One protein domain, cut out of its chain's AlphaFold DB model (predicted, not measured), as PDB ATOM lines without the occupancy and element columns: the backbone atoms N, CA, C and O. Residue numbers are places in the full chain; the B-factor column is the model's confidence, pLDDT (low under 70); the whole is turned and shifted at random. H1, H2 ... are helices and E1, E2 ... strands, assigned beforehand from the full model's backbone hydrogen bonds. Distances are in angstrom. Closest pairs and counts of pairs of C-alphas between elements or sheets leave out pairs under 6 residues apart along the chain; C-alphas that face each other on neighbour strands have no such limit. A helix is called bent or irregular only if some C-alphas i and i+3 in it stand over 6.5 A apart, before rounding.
ATOM      1  N   GLN A   4     -13.026  -1.877 -41.498       98.50
ATOM      2  CA  GLN A   4     -11.916  -1.332 -42.269       98.50
ATOM      3  C   GLN A   4     -10.902  -0.746 -41.290       98.50
ATOM      4  O   GLN A   4     -11.282  -0.230 -40.242       98.50
ATOM      5  N   TYR A   5      -9.614  -0.832 -41.601       98.25
ATOM      6  CA  TYR A   5      -8.573  -0.304 -40.728       98.25
ATOM      7  C   TYR A   5      -7.429   0.312 -41.525       98.25
ATOM      8  O   TYR A   5      -7.152  -0.095 -42.654       98.25
ATOM      9  N   CYS A   6      -6.769   1.289 -40.917       98.12
ATOM     10  CA  CYS A   6      -5.493   1.838 -41.360       98.12
ATOM     11  C   CYS A   6      -4.720   2.394 -40.156       98.12
ATOM     12  O   CYS A   6      -5.285   2.577 -39.078       98.12
ATOM     13  N   SER A   7      -3.428   2.637 -40.332       98.50
ATOM     14  CA  SER A   7      -2.513   3.198 -39.332       98.50
ATOM     15  C   SER A   7      -1.447   4.040 -40.036       98.50
ATOM     16  O   SER A   7      -1.429   4.084 -41.271       98.50
ATOM     17  N   ASP A   8      -0.586   4.707 -39.265       98.44
ATOM     18  CA  ASP A   8       0.637   5.360 -39.759       98.44
ATOM     19  C   ASP A   8       0.368   6.395 -40.872       98.44
ATOM     20  O   ASP A   8       1.128   6.540 -41.834       98.44
ATOM     21  N   LEU A   9      -0.747   7.128 -40.763       98.50
ATOM     22  CA  LEU A   9      -1.091   8.186 -41.719       98.50
ATOM     23  C   LEU A   9      -0.156   9.394 -41.575       98.50
ATOM     24  O   LEU A   9       0.138  10.062 -42.567       98.50
ATOM     25  N   HIS A  10       0.301   9.675 -40.352       98.44
ATOM     26  CA  HIS A  10       1.171  10.794 -39.994       98.44
ATOM     27  C   HIS A  10       0.798  12.122 -40.671       98.44
ATOM     28  O   HIS A  10       1.591  12.745 -41.384       98.44
ATOM     29  N   LEU A  11      -0.436  12.577 -40.456       98.31
ATOM     30  CA  LEU A  11      -0.967  13.806 -41.049       98.31
ATOM     31  C   LEU A  11      -0.283  15.080 -40.527       98.31
ATOM     32  O   LEU A  11      -0.579  16.182 -40.993       98.31
ATOM     33  N   GLU A  12       0.640  14.963 -39.571       96.69
ATOM     34  CA  GLU A  12       1.578  16.029 -39.232       96.69
ATOM     35  C   GLU A  12       2.554  16.380 -40.356       96.69
ATOM     36  O   GLU A  12       3.045  17.511 -40.378       96.69
ATOM     37  N   PHE A  13       2.809  15.452 -41.283       97.62
ATOM     38  CA  PHE A  13       3.605  15.708 -42.474       97.62
ATOM     39  C   PHE A  13       2.703  16.254 -43.590       97.62
ATOM     40  O   PHE A  13       1.761  15.571 -44.011       97.62
ATOM     41  N   PRO A  14       2.957  17.481 -44.087       96.00
ATOM     42  CA  PRO A  14       2.139  18.094 -45.131       96.00
ATOM     43  C   PRO A  14       2.006  17.242 -46.395       96.00
ATOM     44  O   PRO A  14       0.953  17.250 -47.028       96.00
ATOM     45  N   GLU A  15       3.048  16.493 -46.754       98.00
ATOM     46  CA  GLU A  15       3.076  15.607 -47.915       98.00
ATOM     47  C   GLU A  15       2.071  14.458 -47.769       98.00
ATOM     48  O   GLU A  15       1.305  14.191 -48.698       98.00
ATOM     49  N   ASN A  16       2.008  13.832 -46.589       98.06
ATOM     50  CA  ASN A  16       1.055  12.759 -46.299       98.06
ATOM     51  C   ASN A  16      -0.380  13.286 -46.289       98.06
ATOM     52  O   ASN A  16      -1.271  12.686 -46.893       98.06
ATOM     53  N   ALA A  17      -0.602  14.444 -45.659       96.56
ATOM     54  CA  ALA A  17      -1.910  15.088 -45.647       96.56
ATOM     55  C   ALA A  17      -2.381  15.459 -47.065       96.56
ATOM     56  O   ALA A  17      -3.538  15.228 -47.421       96.56
ATOM     57  N   ALA A  18      -1.482  15.987 -47.904       97.12
ATOM     58  CA  ALA A  18      -1.777  16.300 -49.300       97.12
ATOM     59  C   ALA A  18      -2.085  15.038 -50.117       97.12
ATOM     60  O   ALA A  18      -3.050  15.026 -50.885       97.12
ATOM     61  N   TYR A  19      -1.309  13.966 -49.925       97.94
ATOM     62  CA  TYR A  19      -1.550  12.685 -50.582       97.94
ATOM     63  C   TYR A  19      -2.919  12.111 -50.214       97.94
ATOM     64  O   TYR A  19      -3.672  11.735 -51.111       97.94
ATOM     65  N   LEU A  20      -3.266  12.095 -48.923       97.12
ATOM     66  CA  LEU A  20      -4.544  11.564 -48.451       97.12
ATOM     67  C   LEU A  20      -5.729  12.412 -48.925       97.12
ATOM     68  O   LEU A  20      -6.787  11.876 -49.235       97.12
ATOM     69  N   LYS A  21      -5.556  13.731 -49.051       95.38
ATOM     70  CA  LYS A  21      -6.582  14.614 -49.625       95.38
ATOM     71  C   LYS A  21      -6.830  14.332 -51.110       95.38
ATOM     72  O   LYS A  21      -7.970  14.408 -51.557       95.38
ATOM     73  N   ALA A  22      -5.780  14.024 -51.871       97.50
ATOM     74  CA  ALA A  22      -5.897  13.656 -53.282       97.50
ATOM     75  C   ALA A  22      -6.389  12.211 -53.482       97.50
ATOM     76  O   ALA A  22      -7.027  11.915 -54.488       97.50
ATOM     77  N   ASN A  23      -6.105  11.331 -52.521       97.62
ATOM     78  CA  ASN A  23      -6.422   9.906 -52.553       97.62
ATOM     79  C   ASN A  23      -7.130   9.515 -51.244       97.62
ATOM     80  O   ASN A  23      -6.518   8.867 -50.389       97.62
ATOM     81  N   PRO A  24      -8.391   9.945 -51.049       96.75
ATOM     82  CA  PRO A  24      -9.107   9.692 -49.808       96.75
ATOM     83  C   PRO A  24      -9.290   8.193 -49.572       96.75
ATOM     84  O   PRO A  24      -9.352   7.393 -50.509       96.75
ATOM     85  N   ILE A  25      -9.419   7.816 -48.298       97.75
ATOM     86  CA  ILE A  25      -9.746   6.441 -47.912       97.75
ATOM     87  C   ILE A  25     -11.064   6.066 -48.586       97.75
ATOM     88  O   ILE A  25     -12.080   6.715 -48.355       97.75
ATOM     89  N   ILE A  26     -11.056   5.010 -49.397       97.81
ATOM     90  CA  ILE A  26     -12.273   4.495 -50.027       97.81
ATOM     91  C   ILE A  26     -13.071   3.748 -48.950       97.81
ATOM     92  O   ILE A  26     -12.566   2.739 -48.442       97.81
ATOM     93  N   PRO A  27     -14.282   4.204 -48.581       97.75
ATOM     94  CA  PRO A  27     -15.079   3.543 -47.554       97.75
ATOM     95  C   PRO A  27     -15.550   2.173 -48.048       97.75
ATOM     96  O   PRO A  27     -16.237   2.063 -49.062       97.75
ATOM     97  N   ALA A  28     -15.155   1.122 -47.336       97.38
ATOM     98  CA  ALA A  28     -15.440  -0.276 -47.659       97.38
ATOM     99  C   ALA A  28     -15.943  -1.084 -46.446       97.38
ATOM    100  O   ALA A  28     -16.237  -2.274 -46.573       97.38
ATOM    101  N   GLY A  29     -16.040  -0.456 -45.270       96.25
ATOM    102  CA  GLY A  29     -16.520  -1.071 -44.034       96.25
ATOM    103  C   GLY A  29     -17.538  -0.199 -43.302       96.25
ATOM    104  O   GLY A  29     -17.633   1.000 -43.543       96.25
ATOM    105  N   ASP A  30     -18.280  -0.812 -42.381       95.19
ATOM    106  CA  ASP A  30     -19.221  -0.103 -41.508       95.19
ATOM    107  C   ASP A  30     -18.469   0.732 -40.463       95.19
ATOM    108  O   ASP A  30     -18.873   1.847 -40.131       95.19
ATOM    109  N   ILE A  31     -17.388   0.161 -39.922       97.88
ATOM    110  CA  ILE A  31     -16.571   0.751 -38.862       97.88
ATOM    111  C   ILE A  31     -15.146   0.928 -39.377       97.88
ATOM    112  O   ILE A  31     -14.549  -0.036 -39.866       97.88
ATOM    113  N   LEU A  32     -14.595   2.131 -39.212       98.69
ATOM    114  CA  LEU A  32     -13.180   2.413 -39.444       98.69
ATOM    115  C   LEU A  32     -12.395   2.330 -38.131       98.69
ATOM    116  O   LEU A  32     -12.773   2.927 -37.125       98.69
ATOM    117  N   ILE A  33     -11.270   1.624 -38.144       98.75
ATOM    118  CA  ILE A  33     -10.301   1.611 -37.048       98.75
ATOM    119  C   ILE A  33      -9.051   2.358 -37.502       98.75
ATOM    120  O   ILE A  33      -8.369   1.929 -38.432       98.75
ATOM    121  N   LEU A  34      -8.740   3.457 -36.825       98.81
ATOM    122  CA  LEU A  34      -7.477   4.166 -36.979       98.81
ATOM    123  C   LEU A  34      -6.504   3.648 -35.910       98.81
ATOM    124  O   LEU A  34      -6.620   4.000 -34.738       98.81
ATOM    125  N   ALA A  35      -5.593   2.757 -36.291       98.31
ATOM    126  CA  ALA A  35      -4.782   1.944 -35.383       98.31
ATOM    127  C   ALA A  35      -3.408   2.564 -35.058       98.31
ATOM    128  O   ALA A  35      -2.392   1.877 -35.103       98.31
ATOM    129  N   GLY A  36      -3.394   3.849 -34.704       98.25
ATOM    130  CA  GLY A  36      -2.193   4.575 -34.284       98.25
ATOM    131  C   GLY A  36      -1.537   5.405 -35.380       98.25
ATOM    132  O   GLY A  36      -1.773   5.196 -36.572       98.25
ATOM    133  N   ASP A  37      -0.738   6.374 -34.935       98.50
ATOM    134  CA  ASP A  37       0.101   7.252 -35.745       98.50
ATOM    135  C   ASP A  37      -0.674   7.961 -36.873       98.50
ATOM    136  O   ASP A  37      -0.266   8.045 -38.030       98.50
ATOM    137  N   VAL A  38      -1.843   8.503 -36.521       98.62
ATOM    138  CA  VAL A  38      -2.707   9.267 -37.432       98.62
ATOM    139  C   VAL A  38      -2.255  10.716 -37.524       98.62
ATOM    140  O   VAL A  38      -2.092  11.256 -38.612       98.62
ATOM    141  N   THR A  39      -2.124  11.382 -36.379       98.44
ATOM    142  CA  THR A  39      -1.694  12.781 -36.255       98.44
ATOM    143  C   THR A  39      -1.292  13.056 -34.814       98.44
ATOM    144  O   THR A  39      -1.788  12.425 -33.885       98.44
ATOM    145  N   LEU A  40      -0.493  14.097 -34.581       98.25
ATOM    146  CA  LEU A  40      -0.186  14.546 -33.219       98.25
ATOM    147  C   LEU A  40      -1.448  15.064 -32.513       98.25
ATOM    148  O   LEU A  40      -2.218  15.838 -33.093       98.25
ATOM    149  N   PHE A  41      -1.593  14.787 -31.217       97.50
ATOM    150  CA  PHE A  41      -2.686  15.314 -30.394       97.50
ATOM    151  C   PHE A  41      -2.775  16.841 -30.407       97.50
ATOM    152  O   PHE A  41      -3.864  17.411 -30.480       97.50
ATOM    153  N   LYS A  42      -1.627  17.526 -30.388       95.88
ATOM    154  CA  LYS A  42      -1.568  18.995 -30.464       95.88
ATOM    155  C   LYS A  42      -2.050  19.555 -31.812       95.88
ATOM    156  O   LYS A  42      -2.271  20.758 -31.925       95.88
ATOM    157  N   LEU A  43      -2.188  18.703 -32.832       96.56
ATOM    158  CA  LEU A  43      -2.606  19.063 -34.186       96.56
ATOM    159  C   LEU A  43      -3.999  18.534 -34.558       96.56
ATOM    160  O   LEU A  43      -4.429  18.802 -35.674       96.56
ATOM    161  N   ILE A  44      -4.744  17.882 -33.648       95.19
ATOM    162  CA  ILE A  44      -6.115  17.383 -33.916       95.19
ATOM    163  C   ILE A  44      -6.987  18.463 -34.572       95.19
ATOM    164  O   ILE A  44      -7.624  18.231 -35.595       95.19
ATOM    165  N   ASN A  45      -6.948  19.686 -34.033       94.12
ATOM    166  CA  ASN A  45      -7.735  20.816 -34.535       94.12
ATOM    167  C   ASN A  45      -7.335  21.300 -35.938       94.12
ATOM    168  O   ASN A  45      -8.067  22.097 -36.520       94.12
ATOM    169  N   ARG A  46      -6.180  20.878 -36.464       95.44
ATOM    170  CA  ARG A  46      -5.744  21.171 -37.837       95.44
ATOM    171  C   ARG A  46      -6.211  20.110 -38.833       95.44
ATOM    172  O   ARG A  46      -6.308  20.424 -40.008       95.44
ATOM    173  N   GLN A  47      -6.559  18.911 -38.365       96.25
ATOM    174  CA  GLN A  47      -7.016  17.794 -39.200       96.25
ATOM    175  C   GLN A  47      -8.548  17.702 -39.266       96.25
ATOM    176  O   GLN A  47      -9.115  16.613 -39.291       96.25
ATOM    177  N   LYS A  48      -9.242  18.851 -39.251       96.50
ATOM    178  CA  LYS A  48     -10.714  18.886 -39.241       96.50
ATOM    179  C   LYS A  48     -11.299  18.217 -40.475       96.50
ATOM    180  O   LYS A  48     -12.100  17.313 -40.298       96.50
ATOM    181  N   ASP A  49     -10.802  18.572 -41.658       96.19
ATOM    182  CA  ASP A  49     -11.241  17.999 -42.933       96.19
ATOM    183  C   ASP A  49     -11.167  16.463 -42.931       96.19
ATOM    184  O   ASP A  49     -12.081  15.800 -43.407       96.19
ATOM    185  N   PHE A  50     -10.104  15.886 -42.357       98.19
ATOM    186  CA  PHE A  50      -9.957  14.433 -42.251       98.19
ATOM    187  C   PHE A  50     -10.978  13.819 -41.286       98.19
ATOM    188  O   PHE A  50     -11.633  12.835 -41.626       98.19
ATOM    189  N   PHE A  51     -11.139  14.400 -40.092       98.38
ATOM    190  CA  PHE A  51     -12.097  13.890 -39.109       98.38
ATOM    191  C   PHE A  51     -13.557  14.085 -39.537       98.38
ATOM    192  O   PHE A  51     -14.389  13.243 -39.213       98.38
ATOM    193  N   ASP A  52     -13.859  15.149 -40.282       98.31
ATOM    194  CA  ASP A  52     -15.168  15.374 -40.900       98.31
ATOM    195  C   ASP A  52     -15.404  14.337 -42.007       98.31
ATOM    196  O   ASP A  52     -16.420  13.652 -42.002       98.31
ATOM    197  N   PHE A  53     -14.411  14.101 -42.873       98.38
ATOM    198  CA  PHE A  53     -14.497  13.071 -43.910       98.38
ATOM    199  C   PHE A  53     -14.809  11.680 -43.339       98.38
ATOM    200  O   PHE A  53     -15.751  11.035 -43.796       98.38
ATOM    201  N   VAL A  54     -14.061  11.202 -42.336       98.44
ATOM    202  CA  VAL A  54     -14.328   9.867 -41.761       98.44
ATOM    203  C   VAL A  54     -15.655   9.823 -40.998       98.44
ATOM    204  O   VAL A  54     -16.331   8.797 -41.026       98.44
ATOM    205  N   SER A  55     -16.057  10.933 -40.371       98.44
ATOM    206  CA  SER A  55     -17.366  11.082 -39.721       98.44
ATOM    207  C   SER A  55     -18.510  10.931 -40.727       98.44
ATOM    208  O   SER A  55     -19.495  10.258 -40.432       98.44
ATOM    209  N   ASP A  56     -18.375  11.512 -41.917       98.25
ATOM    210  CA  ASP A  56     -19.418  11.511 -42.949       98.25
ATOM    211  C   ASP A  56     -19.537  10.170 -43.693       98.25
ATOM    212  O   ASP A  56     -20.602   9.844 -44.217       98.25
ATOM    213  N   HIS A  57     -18.453   9.390 -43.760       98.25
ATOM    214  CA  HIS A  57     -18.369   8.214 -44.638       98.25
ATOM    215  C   HIS A  57     -18.403   6.863 -43.915       98.25
ATOM    216  O   HIS A  57     -18.629   5.839 -44.563       98.25
ATOM    217  N   PHE A  58     -18.195   6.834 -42.599       98.38
ATOM    218  CA  PHE A  58     -18.254   5.614 -41.794       98.38
ATOM    219  C   PHE A  58     -19.368   5.710 -40.760       98.38
ATOM    220  O   PHE A  58     -19.658   6.785 -40.242       98.38
ATOM    221  N   ARG A  59     -19.988   4.576 -40.406       97.50
ATOM    222  CA  ARG A  59     -21.012   4.568 -39.353       97.50
ATOM    223  C   ARG A  59     -20.400   4.963 -38.014       97.50
ATOM    224  O   ARG A  59     -20.977   5.775 -37.303       97.50
ATOM    225  N   GLU A  60     -19.242   4.389 -37.697       97.94
ATOM    226  CA  GLU A  60     -18.428   4.732 -36.531       97.94
ATOM    227  C   GLU A  60     -16.941   4.651 -36.886       97.94
ATOM    228  O   GLU A  60     -16.526   3.805 -37.676       97.94
ATOM    229  N   THR A  61     -16.132   5.502 -36.263       98.69
ATOM    230  CA  THR A  61     -14.672   5.448 -36.339       98.69
ATOM    231  C   THR A  61     -14.084   5.377 -34.936       98.69
ATOM    232  O   THR A  61     -14.384   6.221 -34.091       98.69
ATOM    233  N   TYR A  62     -13.208   4.403 -34.696       98.81
ATOM    234  CA  TYR A  62     -12.451   4.271 -33.452       98.81
ATOM    235  C   TYR A  62     -10.973   4.512 -33.721       98.81
ATOM    236  O   TYR A  62     -10.348   3.801 -34.504       98.81
ATOM    237  N   TRP A  63     -10.412   5.515 -33.061       98.81
ATOM    238  CA  TRP A  63      -9.012   5.892 -33.157       98.81
ATOM    239  C   TRP A  63      -8.272   5.481 -31.893       98.81
ATOM    240  O   TRP A  63      -8.614   5.913 -30.797       98.81
ATOM    241  N   ILE A  64      -7.259   4.642 -32.054       98.38
ATOM    242  CA  ILE A  64      -6.330   4.235 -31.003       98.38
ATOM    243  C   ILE A  64      -5.062   5.071 -31.193       98.38
ATOM    244  O   ILE A  64      -4.569   5.123 -32.319       98.38
ATOM    245  N   PRO A  65      -4.514   5.727 -30.159       98.25
ATOM    246  CA  PRO A  65      -3.283   6.488 -30.322       98.25
ATOM    247  C   PRO A  65      -2.060   5.566 -30.429       98.25
ATOM    248  O   PRO A  65      -1.943   4.598 -29.677       98.25
ATOM    249  N   GLY A  66      -1.133   5.876 -31.326       97.94
ATOM    250  CA  GLY A  66       0.226   5.345 -31.336       97.94
ATOM    251  C   GLY A  66       1.161   6.233 -30.510       97.94
ATOM    252  O   GLY A  66       0.716   6.999 -29.649       97.94
ATOM    253  N   ASN A  67       2.471   6.114 -30.718       97.31
ATOM    254  CA  ASN A  67       3.456   6.938 -30.016       97.31
ATOM    255  C   ASN A  67       3.513   8.361 -30.590       97.31
ATOM    256  O   ASN A  67       3.678   9.311 -29.813       97.31
ATOM    257  N   HIS A  68       3.320   8.536 -31.903       98.06
ATOM    258  CA  HIS A  68       3.389   9.856 -32.534       98.06
ATOM    259  C   HIS A  68       2.281  10.789 -32.058       98.06
ATOM    260  O   HIS A  68       2.536  11.979 -31.878       98.06
ATOM    261  N   GLU A  69       1.089  10.285 -31.734       98.31
ATOM    262  CA  GLU A  69       0.031  11.086 -31.115       98.31
ATOM    263  C   GLU A  69       0.542  11.921 -29.929       98.31
ATOM    264  O   GLU A  69       0.149  13.082 -29.758       98.31
ATOM    265  N   TYR A  70       1.467  11.365 -29.142       97.69
ATOM    266  CA  TYR A  70       1.998  12.000 -27.943       97.69
ATOM    267  C   TYR A  70       3.166  12.964 -28.196       97.69
ATOM    268  O   TYR A  70       3.568  13.664 -27.258       97.69
ATOM    269  N   TYR A  71       3.706  13.070 -29.413       97.75
ATOM    270  CA  TYR A  71       4.868  13.923 -29.681       97.75
ATOM    271  C   TYR A  71       4.564  15.412 -29.434       97.75
ATOM    272  O   TYR A  71       3.656  16.032 -30.001       97.75
ATOM    273  N   GLY A  72       5.388  16.031 -28.589       95.88
ATOM    274  CA  GLY A  72       5.213  17.390 -28.087       95.88
ATOM    275  C   GLY A  72       4.085  17.530 -27.064       95.88
ATOM    276  O   GLY A  72       3.542  18.625 -26.921       95.88
ATOM    277  N   SER A  73       3.703  16.445 -26.387       94.31
ATOM    278  CA  SER A  73       2.686  16.439 -25.334       94.31
ATOM    279  C   SER A  73       3.164  15.698 -24.078       94.31
ATOM    280  O   SER A  73       4.256  15.125 -24.045       94.31
ATOM    281  N   ASN A  74       2.369  15.760 -23.007       94.44
ATOM    282  CA  ASN A  74       2.593  14.965 -21.804       94.44
ATOM    283  C   ASN A  74       1.754  13.691 -21.889       94.44
ATOM    284  O   ASN A  74       0.532  13.782 -22.022       94.44
ATOM    285  N   ILE A  75       2.397  12.525 -21.789       93.81
ATOM    286  CA  ILE A  75       1.719  11.223 -21.883       93.81
ATOM    287  C   ILE A  75       0.622  11.060 -20.828       93.81
ATOM    288  O   ILE A  75      -0.385  10.406 -21.077       93.81
ATOM    289  N   LEU A  76       0.756  11.730 -19.679       93.88
ATOM    290  CA  LEU A  76      -0.242  11.695 -18.613       93.88
ATOM    291  C   LEU A  76      -1.580  12.331 -19.017       93.88
ATOM    292  O   LEU A  76      -2.607  11.937 -18.474       93.88
ATOM    293  N   ASN A  77      -1.591  13.261 -19.981       93.25
ATOM    294  CA  ASN A  77      -2.808  13.966 -20.401       93.25
ATOM    295  C   ASN A  77      -3.854  13.029 -21.020       93.25
ATOM    296  O   ASN A  77      -5.044  13.326 -20.965       93.25
ATOM    297  N   ARG A  78      -3.412  11.926 -21.631       94.25
ATOM    298  CA  ARG A  78      -4.262  10.905 -22.252       94.25
ATOM    299  C   ARG A  78      -3.680   9.528 -21.960       94.25
ATOM    300  O   ARG A  78      -3.166   8.859 -22.839       94.25
ATOM    301  N   SER A  79      -3.708   9.134 -20.693       92.62
ATOM    302  CA  SER A  79      -3.211   7.834 -20.232       92.62
ATOM    303  C   SER A  79      -4.327   7.016 -19.583       92.62
ATOM    304  O   SER A  79      -5.381   7.545 -19.235       92.62
ATOM    305  N   GLY A  80      -4.103   5.712 -19.413       95.44
ATOM    306  CA  GLY A  80      -5.095   4.818 -18.816       95.44
ATOM    307  C   GLY A  80      -6.302   4.569 -19.725       95.44
ATOM    308  O   GLY A  80      -6.181   4.608 -20.947       95.44
ATOM    309  N   SER A  81      -7.452   4.265 -19.117       97.88
ATOM    310  CA  SER A  81      -8.706   4.015 -19.836       97.88
ATOM    311  C   SER A  81      -9.424   5.320 -20.132       97.88
ATOM    312  O   SER A  81      -9.786   6.034 -19.198       97.88
ATOM    313  N   PHE A  82      -9.691   5.601 -21.406       97.94
ATOM    314  CA  PHE A  82     -10.454   6.783 -21.791       97.94
ATOM    315  C   PHE A  82     -11.170   6.626 -23.134       97.94
ATOM    316  O   PHE A  82     -10.824   5.790 -23.970       97.94
ATOM    317  N   GLU A  83     -12.158   7.494 -23.323       98.38
ATOM    318  CA  GLU A  83     -12.879   7.702 -24.570       98.38
ATOM    319  C   GLU A  83     -13.162   9.197 -24.718       98.38
ATOM    320  O   GLU A  83     -13.804   9.808 -23.864       98.38
ATOM    321  N   GLU A  84     -12.646   9.792 -25.786       97.94
ATOM    322  CA  GLU A  84     -12.812  11.197 -26.132       97.94
ATOM    323  C   GLU A  84     -13.555  11.296 -27.461       97.94
ATOM    324  O   GLU A  84     -13.200  10.676 -28.465       97.94
ATOM    325  N   LYS A  85     -14.611  12.104 -27.465       98.19
ATOM    326  CA  LYS A  85     -15.449  12.320 -28.635       98.19
ATOM    327  C   LYS A  85     -14.815  13.380 -29.538       98.19
ATOM    328  O   LYS A  85     -14.795  14.555 -29.183       98.19
ATOM    329  N   ILE A  86     -14.315  12.967 -30.703       98.25
ATOM    330  CA  ILE A  86     -13.750  13.872 -31.718       98.25
ATOM    331  C   ILE A  86     -14.866  14.432 -32.608       98.25
ATOM    332  O   ILE A  86     -14.851  15.617 -32.944       98.25
ATOM    333  N   ARG A  87     -15.842  13.587 -32.963       98.31
ATOM    334  CA  ARG A  87     -17.110  13.913 -33.648       98.31
ATOM    335  C   ARG A  87     -18.230  13.032 -33.102       98.31
ATOM    336  O   ARG A  87     -17.987  12.211 -32.224       98.31
ATOM    337  N   ASP A  88     -19.448  13.179 -33.620       98.12
ATOM    338  CA  ASP A  88     -20.608  12.404 -33.167       98.12
ATOM    339  C   ASP A  88     -20.429  10.886 -33.220       98.12
ATOM    340  O   ASP A  88     -20.882  10.196 -32.305       98.12
ATOM    341  N   ASN A  89     -19.679  10.404 -34.205       98.50
ATOM    342  CA  ASN A  89     -19.379   8.998 -34.441       98.50
ATOM    343  C   ASN A  89     -17.868   8.713 -34.587       98.50
ATOM    344  O   ASN A  89     -17.495   7.656 -35.093       98.50
ATOM    345  N   VAL A  90     -16.996   9.635 -34.160       98.75
ATOM    346  CA  VAL A  90     -15.534   9.460 -34.193       98.75
ATOM    347  C   VAL A  90     -14.990   9.562 -32.777       98.75
ATOM    348  O   VAL A  90     -15.074  10.620 -32.146       98.75
ATOM    349  N   PHE A  91     -14.407   8.470 -32.290       98.75
ATOM    350  CA  PHE A  91     -13.988   8.317 -30.901       98.75
ATOM    351  C   PHE A  91     -12.492   8.029 -30.823       98.75
ATOM    352  O   PHE A  91     -12.026   7.028 -31.360       98.75
ATOM    353  N   LEU A  92     -11.742   8.878 -30.122       98.75
ATOM    354  CA  LEU A  92     -10.391   8.554 -29.677       98.75
ATOM    355  C   LEU A  92     -10.507   7.711 -28.405       98.75
ATOM    356  O   LEU A  92     -11.104   8.144 -27.422       98.75
ATOM    357  N   VAL A  93      -9.946   6.511 -28.416       98.69
ATOM    358  CA  VAL A  93     -10.144   5.505 -27.377       98.69
ATOM    359  C   VAL A  93      -8.829   4.868 -26.953       98.69
ATOM    360  O   VAL A  93      -7.949   4.609 -27.770       98.69
ATOM    361  N   ASN A  94      -8.715   4.556 -25.666       98.44
ATOM    362  CA  ASN A  94      -7.632   3.730 -25.152       98.44
ATOM    363  C   ASN A  94      -8.095   2.888 -23.967       98.44
ATOM    364  O   ASN A  94      -8.798   3.373 -23.085       98.44
ATOM    365  N   ASN A  95      -7.639   1.641 -23.933       98.00
ATOM    366  CA  ASN A  95      -7.960   0.625 -22.941       98.00
ATOM    367  C   ASN A  95      -9.472   0.462 -22.675       98.00
ATOM    368  O   ASN A  95      -9.908   0.367 -21.529       98.00
ATOM    369  N   VAL A  96     -10.270   0.413 -23.745       98.25
ATOM    370  CA  VAL A  96     -11.728   0.209 -23.692       98.25
ATOM    371  C   VAL A  96     -12.152  -1.009 -24.506       98.25
ATOM    372  O   VAL A  96     -11.438  -1.470 -25.398       98.25
ATOM    373  N   VAL A  97     -13.349  -1.520 -24.219       98.31
ATOM    374  CA  VAL A  97     -13.968  -2.608 -24.982       98.31
ATOM    375  C   VAL A  97     -15.300  -2.138 -25.547       98.31
ATOM    376  O   VAL A  97     -16.135  -1.629 -24.801       98.31
ATOM    377  N   LYS A  98     -15.518  -2.350 -26.845       97.25
ATOM    378  CA  LYS A  98     -16.810  -2.131 -27.506       97.25
ATOM    379  C   LYS A  98     -17.399  -3.465 -27.938       97.25
ATOM    380  O   LYS A  98     -16.673  -4.356 -28.375       97.25
ATOM    381  N   THR A  99     -18.711  -3.595 -27.800       95.75
ATOM    382  CA  THR A  99     -19.443  -4.823 -28.121       95.75
ATOM    383  C   THR A  99     -20.308  -4.589 -29.351       95.75
ATOM    384  O   THR A  99     -21.092  -3.643 -29.380       95.75
ATOM    385  N   PHE A 100     -20.197  -5.474 -30.336       92.75
ATOM    386  CA  PHE A 100     -20.953  -5.443 -31.583       92.75
ATOM    387  C   PHE A 100     -21.638  -6.796 -31.787       92.75
ATOM    388  O   PHE A 100     -21.046  -7.742 -32.301       92.75
ATOM    389  N   GLY A 101     -22.895  -6.910 -31.353       90.31
ATOM    390  CA  GLY A 101     -23.584  -8.202 -31.324       90.31
ATOM    391  C   GLY A 101     -22.881  -9.178 -30.376       90.31
ATOM    392  O   GLY A 101     -22.764  -8.897 -29.185       90.31
ATOM    393  N   SER A 102     -22.415 -10.314 -30.899       94.19
ATOM    394  CA  SER A 102     -21.617 -11.297 -30.151       94.19
ATOM    395  C   SER A 102     -20.129 -10.950 -30.065       94.19
ATOM    396  O   SER A 102     -19.416 -11.544 -29.256       94.19
ATOM    397  N   ASP A 103     -19.656 -10.015 -30.887       94.12
ATOM    398  CA  ASP A 103     -18.236  -9.713 -31.021       94.12
ATOM    399  C   ASP A 103     -17.818  -8.610 -30.049       94.12
ATOM    400  O   ASP A 103     -18.585  -7.699 -29.726       94.12
ATOM    401  N   ARG A 104     -16.569  -8.669 -29.582       96.81
ATOM    402  CA  ARG A 104     -15.973  -7.644 -28.720       96.81
ATOM    403  C   ARG A 104     -14.661  -7.173 -29.319       96.81
ATOM    404  O   ARG A 104     -13.772  -7.982 -29.567       96.81
ATOM    405  N   LEU A 105     -14.535  -5.865 -29.493       97.06
ATOM    406  CA  LEU A 105     -13.301  -5.218 -29.918       97.06
ATOM    407  C   LEU A 105     -12.644  -4.544 -28.719       97.06
ATOM    408  O   LEU A 105     -13.298  -3.804 -27.983       97.06
ATOM    409  N   ILE A 106     -11.359  -4.826 -28.524       98.12
ATOM    410  CA  ILE A 106     -10.538  -4.257 -27.455       98.12
ATOM    411  C   ILE A 106      -9.614  -3.222 -28.090       98.12
ATOM    412  O   ILE A 106      -8.804  -3.558 -28.951       98.12
ATOM    413  N   PHE A 107      -9.730  -1.975 -27.650       98.38
ATOM    414  CA  PHE A 107      -8.933  -0.851 -28.126       98.38
ATOM    415  C   PHE A 107      -7.929  -0.504 -27.040       98.38
ATOM    416  O   PHE A 107      -8.328  -0.006 -25.991       98.38
ATOM    417  N   SER A 108      -6.648  -0.808 -27.241       97.50
ATOM    418  CA  SER A 108      -5.619  -0.536 -26.237       97.50
ATOM    419  C   SER A 108      -4.260  -0.320 -26.884       97.50
ATOM    420  O   SER A 108      -3.755  -1.196 -27.585       97.50
ATOM    421  N   THR A 109      -3.666   0.839 -26.622       95.88
ATOM    422  CA  THR A 109      -2.267   1.117 -26.923       95.88
ATOM    423  C   THR A 109      -1.403   0.400 -25.898       95.88
ATOM    424  O   THR A 109      -1.471   0.677 -24.696       95.88
ATOM    425  N   LEU A 110      -0.569  -0.518 -26.374       94.19
ATOM    426  CA  LEU A 110       0.430  -1.187 -25.551       94.19
ATOM    427  C   LEU A 110       1.793  -0.532 -25.764       94.19
ATOM    428  O   LEU A 110       2.150  -0.168 -26.880       94.19
ATOM    429  N   TRP A 111       2.567  -0.425 -24.688       92.50
ATOM    430  CA  TRP A 111       3.921   0.126 -24.712       92.50
ATOM    431  C   TRP A 111       4.948  -0.983 -24.529       92.50
ATOM    432  O   TRP A 111       4.736  -1.926 -23.762       92.50
ATOM    433  N   SER A 112       6.084  -0.872 -25.219       90.75
ATOM    434  CA  SER A 112       7.173  -1.835 -25.067       90.75
ATOM    435  C   SER A 112       7.735  -1.805 -23.645       90.75
ATOM    436  O   SER A 112       8.184  -0.770 -23.157       90.75
ATOM    437  N   SER A 113       7.760  -2.967 -22.993       90.62
ATOM    438  CA  SER A 113       8.471  -3.141 -21.726       90.62
ATOM    439  C   SER A 113       9.969  -3.251 -22.000       90.62
ATOM    440  O   SER A 113      10.417  -4.169 -22.691       90.62
ATOM    441  N   LEU A 114      10.752  -2.303 -21.484       88.56
ATOM    442  CA  LEU A 114      12.200  -2.289 -21.655       88.56
ATOM    443  C   LEU A 114      12.885  -2.965 -20.472       88.56
ATOM    444  O   LEU A 114      12.666  -2.603 -19.316       88.56
ATOM    445  N   SER A 115      13.769  -3.919 -20.764       91.44
ATOM    446  CA  SER A 115      14.654  -4.467 -19.739       91.44
ATOM    447  C   SER A 115      15.665  -3.402 -19.286       91.44
ATOM    448  O   SER A 115      16.087  -2.574 -20.101       91.44
ATOM    449  N   PRO A 116      16.140  -3.447 -18.026       88.31
ATOM    450  CA  PRO A 116      17.162  -2.516 -17.543       88.31
ATOM    451  C   PRO A 116      18.455  -2.521 -18.372       88.31
ATOM    452  O   PRO A 116      19.153  -1.517 -18.433       88.31
ATOM    453  N   LEU A 117      18.777  -3.645 -19.022       90.25
ATOM    454  CA  LEU A 117      19.969  -3.773 -19.863       90.25
ATOM    455  C   LEU A 117      19.845  -2.984 -21.176       90.25
ATOM    456  O   LEU A 117      20.831  -2.440 -21.668       90.25
ATOM    457  N   ASN A 118      18.636  -2.919 -21.740       89.69
ATOM    458  CA  ASN A 118      18.384  -2.268 -23.024       89.69
ATOM    459  C   ASN A 118      17.902  -0.820 -22.873       89.69
ATOM    460  O   ASN A 118      18.015  -0.056 -23.834       89.69
ATOM    461  N   SER A 119      17.389  -0.436 -21.697       88.56
ATOM    462  CA  SER A 119      16.754   0.866 -21.461       88.56
ATOM    463  C   SER A 119      17.643   2.030 -21.885       88.56
ATOM    464  O   SER A 119      17.207   2.857 -22.674       88.56
ATOM    465  N   TRP A 120      18.916   2.032 -21.483       89.31
ATOM    466  CA  TRP A 120      19.851   3.111 -21.817       89.31
ATOM    467  C   TRP A 120      20.037   3.303 -23.327       89.31
ATOM    468  O   TRP A 120      20.093   4.431 -23.818       89.31
ATOM    469  N   ARG A 121      20.144   2.200 -24.081       91.31
ATOM    470  CA  ARG A 121      20.360   2.258 -25.532       91.31
ATOM    471  C   ARG A 121      19.091   2.686 -26.260       91.31
ATOM    472  O   ARG A 121      19.179   3.452 -27.212       91.31
ATOM    473  N   VAL A 122      17.939   2.178 -25.826       90.88
ATOM    474  CA  VAL A 122      16.642   2.478 -26.440       90.88
ATOM    475  C   VAL A 122      16.222   3.917 -26.149       90.88
ATOM    476  O   VAL A 122      15.859   4.630 -27.079       90.88
ATOM    477  N   GLU A 123      16.369   4.374 -24.903       90.44
ATOM    478  CA  GLU A 123      16.062   5.750 -24.491       90.44
ATOM    479  C   GLU A 123      16.831   6.776 -25.326       90.44
ATOM    480  O   GLU A 123      16.285   7.788 -25.747       90.44
ATOM    481  N   ARG A 124      18.097   6.480 -25.635       90.38
ATOM    482  CA  ARG A 124      18.948   7.353 -26.453       90.38
ATOM    483  C   ARG A 124      18.769   7.194 -27.959       90.38
ATOM    484  O   ARG A 124      19.327   7.982 -28.717       90.38
ATOM    485  N   GLY A 125      18.072   6.148 -28.393       92.69
ATOM    486  CA  GLY A 125      17.922   5.792 -29.802       92.69
ATOM    487  C   GLY A 125      16.567   6.153 -30.401       92.69
ATOM    488  O   GLY A 125      16.460   6.212 -31.622       92.69
ATOM    489  N   LEU A 126      15.544   6.379 -29.573       93.56
ATOM    490  CA  LEU A 126      14.179   6.639 -30.026       93.56
ATOM    491  C   LEU A 126      13.737   8.060 -29.693       93.56
ATOM    492  O   LEU A 126      13.895   8.528 -28.566       93.56
ATOM    493  N   ASN A 127      13.112   8.720 -30.669       94.88
ATOM    494  CA  ASN A 127      12.577  10.071 -30.509       94.88
ATOM    495  C   ASN A 127      11.484  10.157 -29.439       94.88
ATOM    496  O   ASN A 127      11.323  11.217 -28.840       94.88
ATOM    497  N   ASP A 128      10.789   9.058 -29.154       94.38
ATOM    498  CA  ASP A 128       9.738   8.959 -28.141       94.38
ATOM    499  C   ASP A 128      10.176   9.545 -26.794       94.38
ATOM    500  O   ASP A 128       9.470  10.368 -26.221       94.38
ATOM    501  N   PHE A 129      11.386   9.218 -26.332       93.00
ATOM    502  CA  PHE A 129      11.915   9.682 -25.043       93.00
ATOM    503  C   PHE A 129      12.298  11.168 -25.027       93.00
ATOM    504  O   PHE A 129      12.496  11.748 -23.960       93.00
ATOM    505  N   TYR A 130      12.383  11.798 -26.200       93.94
ATOM    506  CA  TYR A 130      12.689  13.220 -26.359       93.94
ATOM    507  C   TYR A 130      11.448  14.056 -26.683       93.94
ATOM    508  O   TYR A 130      11.380  15.230 -26.321       93.94
ATOM    509  N   GLN A 131      10.481  13.473 -27.393       96.31
ATOM    510  CA  GLN A 131       9.283  14.156 -27.875       96.31
ATOM    511  C   GLN A 131       8.090  13.966 -26.937       96.31
ATOM    512  O   GLN A 131       7.212  14.829 -26.901       96.31
ATOM    513  N   ILE A 132       8.044  12.877 -26.172       95.81
ATOM    514  CA  ILE A 132       6.965  12.583 -25.231       95.81
ATOM    515  C   ILE A 132       7.441  12.935 -23.828       95.81
ATOM    516  O   ILE A 132       8.370  12.340 -23.288       95.81
ATOM    517  N   SER A 133       6.788  13.917 -23.211       93.38
ATOM    518  CA  SER A 133       7.126  14.310 -21.845       93.38
ATOM    519  C   SER A 133       6.409  13.431 -20.820       93.38
ATOM    520  O   SER A 133       5.227  13.112 -20.958       93.38
ATOM    521  N   TYR A 134       7.127  13.083 -19.755       85.19
ATOM    522  CA  TYR A 134       6.586  12.461 -18.548       85.19
ATOM    523  C   TYR A 134       6.939  13.352 -17.354       85.19
ATOM    524  O   TYR A 134       7.927  13.138 -16.655       85.19
TER     525      TYR A 134
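This is residues 4 to 134 of the 142 residues of the protein "Metallophos domain-containing protein" of Sphingobacteriaceae bacterium (UniProt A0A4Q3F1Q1). A twisted five-strand sheet forms a wall, with H3 over one face and H1 farther out on that side, while the narrow hairpin of E6 and E7 folds away on the other side, its tip at residues 99 to 104 sticking out. After the hairpin the backbone runs out as an arm to H5, where residues 115 to 121 stand free, and folds back through H6 to end beside residues 73 to 74. The printed part has 131 residues, with six named helices and seven named strands in the order E1 H1 E2 H2 H3 E3 H4 E4 E5 E6 E7 H5 H6; the class is mixed, helices and strands. The larger sheet has the order E1 E2 E3 E5 E4 and is mixed; E6 and E7 form an antiparallel sheet of two. The whole is compact, with a radius of gyration of the C-alphas of 15.7 A and spans of 46 by 39 by 22 A.

E1, residues 4 to 6, begins at C-alpha 4 at (-11.916, -1.332, -42.269). H1 is residues 14 to 22, 12.3 A long, and E2 is residues 31 to 35. H2, residues 41 to 46, is irregular, with C-alphas 42 and 45 7.6 A apart. H3, residues 48 to 57, is the longest helix at 14.2 A and ends at C-alpha 57 at (-18.369, 8.214, -44.638). E3 is residues 60 to 64, 13.3 A long. H4, residues 75 to 78, is neither bent nor irregular, but only just: C-alphas 75 and 78 are 6.0 A apart. E4, residues 82 to 87, measures 15.4 A; E5 is residues 90 to 94, E6 residues 96 to 100 and E7 residues 103 to 107. H5, residues 116 to 123, is irregular, with C-alphas 117 and 120 7.2 A apart. H6, residues 128 to 131, ends at C-alpha 131 at (9.283, 14.156, -27.875).

E1 is an edge strand, parallel to E2, with N 6 and O 33 at 3.0 A. E2 is parallel to E3, with N 34 and O 62 at 2.8 A, and E3 is parallel to E5, with N 63 and O 91 at 2.8 A. E4, the other edge strand, forms an antiparallel hairpin with E5, with N 84 and O 92 at 2.8 A. The sheet is only just strongly twisted, its C-alphas up to 4.3 A off its best plane. E1, H1, E2 and E2, H2 H3, E3 are strand-helix-strand units, parallel neighbour strands with helices between, each with a right-handed crossover. H3 is on the sheet at a height of 8.4 A, making two layers, a helix on one face of a sheet. The closest C-alphas of H3 and E5 are those of Ser 55 and Val 90, 6.0 A apart. H1 is not on the sheet but is near H3. In the hairpin of E6 and E7, N 98 and O 105 are 2.9 A apart. The closest C-alphas of E5 and E7 are those of Asn 94 and Phe 107, 5.6 A apart. H5 and H6 are close but not clearly touching, the C-alphas of Glu 123 and Phe 129 being closest at 5.7 A. Residues 73 to 74 pair in parallel with residues 132 to 133. In H1 and H3 every O i to N i+4 pair is within hydrogen-bond range; in H5 it is 2 of 4, in H2 0 of 2, with 2 of 3 O i to N i+3 pairs, and H4 and H6 are too short for an i+4 pair.

The two C-alphas farthest apart are those of Asp 56 and Leu 117, at 48.1 A. The printed part has no cut, and no link is long. The mean pLDDT of the printed part is 96.2, and no printed residue is under 70.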